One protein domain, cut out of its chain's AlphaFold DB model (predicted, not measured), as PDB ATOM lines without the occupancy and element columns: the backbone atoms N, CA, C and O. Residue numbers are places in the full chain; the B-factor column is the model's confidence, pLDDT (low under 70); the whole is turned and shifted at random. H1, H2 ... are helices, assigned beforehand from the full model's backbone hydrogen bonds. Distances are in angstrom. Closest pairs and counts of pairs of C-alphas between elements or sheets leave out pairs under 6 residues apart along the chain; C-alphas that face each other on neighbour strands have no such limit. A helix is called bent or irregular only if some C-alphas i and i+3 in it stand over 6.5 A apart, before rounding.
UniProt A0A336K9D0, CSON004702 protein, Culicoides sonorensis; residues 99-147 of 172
ATOM      1  N   LYS A  99     622.995 385.610 490.756       92.69
ATOM      2  CA  LYS A  99     623.755 384.965 491.834       92.69
ATOM      3  C   LYS A  99     625.253 385.059 491.529       92.69
ATOM      4  O   LYS A  99     625.655 384.971 490.368       92.69
ATOM      5  N   TYR A 100     626.059 385.248 492.569       93.81
ATOM      6  CA  TYR A 100     627.510 385.186 492.440       93.81
ATOM      7  C   TYR A 100     627.919 383.756 492.070       93.81
ATOM      8  O   TYR A 100     627.425 382.804 492.672       93.81
ATOM      9  N   LYS A 101     628.781 383.621 491.065       94.44
ATOM     10  CA  LYS A 101     629.336 382.348 490.592       94.44
ATOM     11  C   LYS A 101     630.827 382.520 490.342       94.44
ATOM     12  O   LYS A 101     631.264 383.627 490.007       94.44
ATOM     13  N   ASN A 102     631.600 381.446 490.474       96.69
ATOM     14  CA  ASN A 102     633.025 381.492 490.161       96.69
ATOM     15  C   ASN A 102     633.223 381.650 488.642       96.69
ATOM     16  O   ASN A 102     632.491 381.079 487.836       96.69
ATOM     17  N   TYR A 103     634.238 382.407 488.229       93.88
ATOM     18  CA  TYR A 103     634.553 382.611 486.815       93.88
ATOM     19  C   TYR A 103     634.785 381.297 486.052       93.88
ATOM     20  O   TYR A 103     634.355 381.175 484.903       93.88
ATOM     21  N   LYS A 104     635.418 380.300 486.687       96.69
ATOM     22  CA  LYS A 104     635.655 378.988 486.061       96.69
ATOM     23  C   LYS A 104     634.342 378.272 485.723       96.69
ATOM     24  O   LYS A 104     634.177 377.823 484.592       96.69
ATOM     25  N   GLU A 105     633.378 378.286 486.643       95.19
ATOM     26  CA  GLU A 105     632.042 377.703 486.448       95.19
ATOM     27  C   GLU A 105     631.301 378.392 485.297       95.19
ATOM     28  O   GLU A 105     630.729 377.737 484.431       95.19
ATOM     29  N   ILE A 106     631.380 379.725 485.214       93.69
ATOM     30  CA  ILE A 106     630.753 380.491 484.127       93.69
ATOM     31  C   ILE A 106     631.339 380.100 482.762       93.69
ATOM     32  O   ILE A 106     630.615 380.036 481.764       93.69
ATOM     33  N   LEU A 107     632.653 379.874 482.684       94.75
ATOM     34  CA  LEU A 107     633.294 379.430 481.445       94.75
ATOM     35  C   LEU A 107     632.872 378.014 481.056       94.75
ATOM     36  O   LEU A 107     632.666 377.749 479.871       94.75
ATOM     37  N   GLU A 108     632.744 377.117 482.027       95.19
ATOM     38  CA  GLU A 108     632.288 375.747 481.804       95.19
ATOM     39  C   GLU A 108     630.831 375.709 481.342       95.19
ATOM     40  O   GLU A 108     630.554 375.114 480.299       95.19
ATOM     41  N   GLU A 109     629.931 376.435 482.013       93.06
ATOM     42  CA  GLU A 109     628.529 376.596 481.603       93.06
ATOM     43  C   GLU A 109     628.440 377.109 480.158       93.06
ATOM     44  O   GLU A 109     627.749 376.528 479.324       93.06
ATOM     45  N   LYS A 110     629.213 378.146 479.806       92.56
ATOM     46  CA  LYS A 110     629.257 378.673 478.430       92.56
ATOM     47  C   LYS A 110     629.741 377.645 477.411       92.56
ATOM     48  O   LYS A 110     629.238 377.623 476.290       92.56
ATOM     49  N   LYS A 111     630.734 376.821 477.756       94.00
ATOM     50  CA  LYS A 111     631.224 375.754 476.870       94.00
ATOM     51  C   LYS A 111     630.170 374.664 476.687       94.00
ATOM     52  O   LYS A 111     630.013 374.175 475.575       94.00
ATOM     53  N   GLN A 112     629.459 374.292 477.747       92.31
ATOM     54  CA  GLN A 112     628.394 373.293 477.680       92.31
ATOM     55  C   GLN A 112     627.216 373.790 476.840       92.31
ATOM     56  O   GLN A 112     626.797 373.083 475.928       92.31
ATOM     57  N   VAL A 113     626.755 375.024 477.071       90.12
ATOM     58  CA  VAL A 113     625.674 375.643 476.287       90.12
ATOM     59  C   VAL A 113     626.030 375.676 474.803       90.12
ATOM     60  O   VAL A 113     625.255 375.190 473.993       90.12
ATOM     61  N   LYS A 114     627.244 376.118 474.443       89.12
ATOM     62  CA  LYS A 114     627.700 376.111 473.042       89.12
ATOM     63  C   LYS A 114     627.650 374.726 472.399       89.12
ATOM     64  O   LYS A 114     627.172 374.602 471.282       89.12
ATOM     65  N   LYS A 115     628.091 373.681 473.107       87.06
ATOM     66  CA  LYS A 115     628.029 372.300 472.597       87.06
ATOM     67  C   LYS A 115     626.585 371.834 472.381       87.06
ATOM     68  O   LYS A 115     626.285 371.164 471.395       87.06
ATOM     69  N   VAL A 116     625.675 372.176 473.293       84.88
ATOM     70  CA  VAL A 116     624.249 371.849 473.148       84.88
ATOM     71  C   VAL A 116     623.630 372.632 471.987       84.88
ATOM     72  O   VAL A 116     622.935 372.045 471.160       84.88
ATOM     73  N   ASP A 117     623.938 373.917 471.850       81.50
ATOM     74  CA  ASP A 117     623.461 374.754 470.746       81.50
ATOM     75  C   ASP A 117     623.985 374.265 469.390       81.50
ATOM     76  O   ASP A 117     623.230 374.191 468.425       81.50
ATOM     77  N   GLU A 118     625.250 373.860 469.298       78.25
ATOM     78  CA  GLU A 118     625.829 373.266 468.087       78.25
ATOM     79  C   GLU A 118     625.112 371.957 467.732       78.25
ATOM     80  O   GLU A 118     624.614 371.796 466.622       78.25
ATOM     81  N   THR A 119     624.928 371.050 468.693       73.75
ATOM     82  CA  THR A 119     624.244 369.773 468.415       73.75
ATOM     83  C   THR A 119     622.759 369.937 468.083       73.75
ATOM     84  O   THR A 119     622.223 369.186 467.265       73.75
ATOM     85  N   THR A 120     622.062 370.894 468.698       72.25
ATOM     86  CA  THR A 120     620.653 371.175 468.392       72.25
ATOM     87  C   THR A 120     620.504 371.914 467.070       72.25
ATOM     88  O   THR A 120     619.671 371.515 466.258       72.25
ATOM     89  N   SER A 121     621.338 372.918 466.798       66.62
ATOM     90  CA  SER A 121     621.346 373.639 465.525       66.62
ATOM     91  C   SER A 121     621.733 372.734 464.361       66.62
ATOM     92  O   SER A 121     621.099 372.820 463.319       66.62
ATOM     93  N   GLU A 122     622.659 371.791 464.532       67.12
ATOM     94  CA  GLU A 122     622.957 370.775 463.519       67.12
ATOM     95  C   GLU A 122     621.770 369.843 463.264       67.12
ATOM     96  O   GLU A 122     621.461 369.532 462.113       67.12
ATOM     97  N   LYS A 123     621.073 369.396 464.315       65.25
ATOM     98  CA  LYS A 123     619.872 368.555 464.175       65.25
ATOM     99  C   LYS A 123     618.737 369.308 463.484       65.25
ATOM    100  O   LYS A 123     618.054 368.737 462.640       65.25
ATOM    101  N   ILE A 124     618.548 370.581 463.821       65.56
ATOM    102  CA  ILE A 124     617.571 371.475 463.193       65.56
ATOM    103  C   ILE A 124     617.969 371.716 461.733       65.56
ATOM    104  O   ILE A 124     617.175 371.460 460.834       65.56
ATOM    105  N   ALA A 125     619.216 372.101 461.468       64.06
ATOM    106  CA  ALA A 125     619.725 372.343 460.125       64.06
ATOM    107  C   ALA A 125     619.576 371.112 459.226       64.06
ATOM    108  O   ALA A 125     619.160 371.272 458.086       64.06
ATOM    109  N   LYS A 126     619.838 369.900 459.741       63.19
ATOM    110  CA  LYS A 126     619.602 368.628 459.033       63.19
ATOM    111  C   LYS A 126     618.113 368.370 458.765       63.19
ATOM    112  O   LYS A 126     617.777 367.883 457.693       63.19
ATOM    113  N   LYS A 127     617.217 368.729 459.693       62.38
ATOM    114  CA  LYS A 127     615.755 368.586 459.533       62.38
ATOM    115  C   LYS A 127     615.133 369.591 458.554       62.38
ATOM    116  O   LYS A 127     614.131 369.268 457.932       62.38
ATOM    117  N   PHE A 128     615.717 370.780 458.392       59.56
ATOM    118  CA  PHE A 128     615.219 371.833 457.489       59.56
ATOM    119  C   PHE A 128     615.879 371.832 456.098       59.56
ATOM    120  O   PHE A 128     615.738 372.793 455.334       59.56
ATOM    121  N   GLN A 129     616.569 370.747 455.734       58.25
ATOM    122  CA  GLN A 129     617.132 370.531 454.399       58.25
ATOM    123  C   GLN A 129     616.063 370.109 453.377       58.25
ATOM    124  O   GLN A 129     616.161 369.051 452.764       58.25
ATOM    125  N   PHE A 130     615.041 370.933 453.166       65.69
ATOM    126  CA  PHE A 130     614.161 370.797 452.004       65.69
ATOM    127  C   PHE A 130     614.684 371.682 450.862       65.69
ATOM    128  O   PHE A 130     615.227 372.760 451.095       65.69
ATOM    129  N   GLY A 131     614.580 371.207 449.617       63.72
ATOM    130  CA  GLY A 131     615.389 371.670 448.475       63.72
ATOM    131  C   GLY A 131     615.407 373.181 448.181       63.72
ATOM    132  O   GLY A 131     616.393 373.672 447.628       63.72
ATOM    133  N   SER A 132     614.385 373.938 448.590       64.81
ATOM    134  CA  SER A 132     614.323 375.399 448.420       64.81
ATOM    135  C   SER A 132     615.266 376.169 449.353       64.81
ATOM    136  O   SER A 132     615.826 377.191 448.958       64.81
ATOM    137  N   THR A 133     615.506 375.680 450.573       68.06
ATOM    138  CA  THR A 133     616.432 376.328 451.519       68.06
ATOM    139  C   THR A 133     617.886 376.049 451.139       68.06
ATOM    140  O   THR A 133     618.738 376.933 451.255       68.06
ATOM    141  N   GLN A 134     618.175 374.859 450.598       69.06
ATOM    142  CA  GLN A 134     619.518 374.488 450.143       69.06
ATOM    143  C   GLN A 134     619.985 375.301 448.928       69.06
ATOM    144  O   GLN A 134     621.144 375.721 448.880       69.06
ATOM    145  N   SER A 135     619.118 375.529 447.936       72.06
ATOM    146  CA  SER A 135     619.477 376.280 446.725       72.06
ATOM    147  C   SER A 135     619.773 377.750 447.035       72.06
ATOM    148  O   SER A 135     620.788 378.284 446.580       72.06
ATOM    149  N   PHE A 136     618.966 378.377 447.896       75.94
ATOM    150  CA  PHE A 136     619.200 379.741 448.369       75.94
ATOM    151  C   PHE A 136     620.509 379.859 449.164       75.94
ATOM    152  O   PHE A 136     621.306 380.767 448.926       75.94
ATOM    153  N   GLN A 137     620.794 378.905 450.057       74.19
ATOM    154  CA  GLN A 137     622.054 378.886 450.805       74.19
ATOM    155  C   GLN A 137     623.277 378.730 449.888       74.19
ATOM    156  O   GLN A 137     624.270 379.431 450.087       74.19
ATOM    157  N   LYS A 138     623.202 377.882 448.849       73.62
ATOM    158  CA  LYS A 138     624.262 377.745 447.831       73.62
ATOM    159  C   LYS A 138     624.473 379.039 447.043       73.62
ATOM    160  O   LYS A 138     625.618 379.442 446.842       73.62
ATOM    161  N   TYR A 139     623.395 379.717 446.652       76.12
ATOM    162  CA  TYR A 139     623.467 381.008 445.964       76.12
ATOM    163  C   TYR A 139     624.148 382.083 446.830       76.12
ATOM    164  O   TYR A 139     625.093 382.747 446.392       76.12
ATOM    165  N   VAL A 140     623.740 382.203 448.098       74.44
ATOM    166  CA  VAL A 140     624.324 383.167 449.045       74.44
ATOM    167  C   VAL A 140     625.790 382.838 449.355       74.44
ATOM    168  O   VAL A 140     626.630 383.742 449.386       74.44
ATOM    169  N   ALA A 141     626.136 381.562 449.551       72.50
ATOM    170  CA  ALA A 141     627.514 381.133 449.791       72.50
ATOM    171  C   ALA A 141     628.419 381.396 448.574       72.50
ATOM    172  O   ALA A 141     629.503 381.966 448.727       72.50
ATOM    173  N   GLY A 142     627.954 381.073 447.363       68.19
ATOM    174  CA  GLY A 142     628.683 381.326 446.117       68.19
ATOM    175  C   GLY A 142     628.981 382.810 445.883       68.19
ATOM    176  O   GLY A 142     630.076 383.161 445.442       68.19
ATOM    177  N   ASN A 143     628.062 383.703 446.260       63.56
ATOM    178  CA  ASN A 143     628.276 385.147 446.141       63.56
ATOM    179  C   ASN A 143     629.230 385.715 447.208       63.56
ATOM    180  O   ASN A 143     629.971 386.654 446.918       63.56
ATOM    181  N   ARG A 144     629.305 385.120 448.407       62.12
ATOM    182  CA  ARG A 144     630.266 385.531 449.454       62.12
ATOM    183  C   ARG A 144     631.718 385.172 449.122       62.12
ATOM    184  O   ARG A 144     632.630 385.870 449.559       62.12
ATOM    185  N   HIS A 145     631.955 384.117 448.344       60.06
ATOM    186  CA  HIS A 145     633.306 383.772 447.884       60.06
ATOM    187  C   HIS A 145     633.827 384.718 446.794       60.06
ATOM    188  O   HIS A 145     635.035 384.927 446.699       60.06
ATOM    189  N   LYS A 146     632.937 385.356 446.022       59.69
ATOM    190  CA  LYS A 146     633.329 386.352 445.011       59.69
ATOM    191  C   LYS A 146     633.856 387.649 445.633       59.69
ATOM    192  O   LYS A 146     634.717 388.289 445.037       59.69
ATOM    193  N   THR A 147     633.383 388.013 446.828       57.97
ATOM    194  CA  THR A 147     633.766 389.257 447.518       57.97
ATOM    195  C   THR A 147     634.964 389.105 448.458       57.97
ATOM    196  O   THR A 147     635.595 390.101 448.793       57.97
TER     197      THR A 147
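This is residues 99 to 147 of the 172 residues of the protein "CSON004702 protein" of Culicoides sonorensis (UniProt A0A336K9D0). What shape does the printed part make? It is an open V of two helices: the longer arm is H1, with the short tail of residues 99 to 102 turned aside at its far end, and the other arm is H2, with residues 128 to 130 at the corner. The arms do not pack on each other, and there is no core. What is it made of, and how large is it? The printed part has 49 residues with two named helices, H1 then H2, and no named strand, and its class is all helix. It is extended, with a radius of gyration of the C-alphas of 17.3 A, and flat, spanning 47 by 29 by 14 A.

Where does H1 run? H1 is residues 103 to 127, from C-alpha 103 at (634.553, 382.611, 486.815) to C-alpha 127 at (615.755, 368.586, 459.533), a length of 36.0 A. Where does H2 run? H2 is residues 131 to 147, 25.5 A from first to last C-alpha, and C-alpha 147 is at (633.766, 389.257, 447.518).

Do the helices touch? H1 and H2 are apart: no C-alpha of the one is within 8 A of the other. Are their backbones well formed? In H1 every O i to N i+4 pair is within hydrogen-bond range; in H2 10 of 13 are. Neither helix is bent.

How far does it reach? The two C-alphas farthest apart, those of Lys 99 and Lys 146, are 47.8 A apart. Is there a cut or a long link? The printed part has no cut, and the link from H1 to H2 is tight, with 3 residues. Where is confidence low? The mean pLDDT of the printed part is 76.9, and residues 121 to 134 and 142 to 147 are under 70.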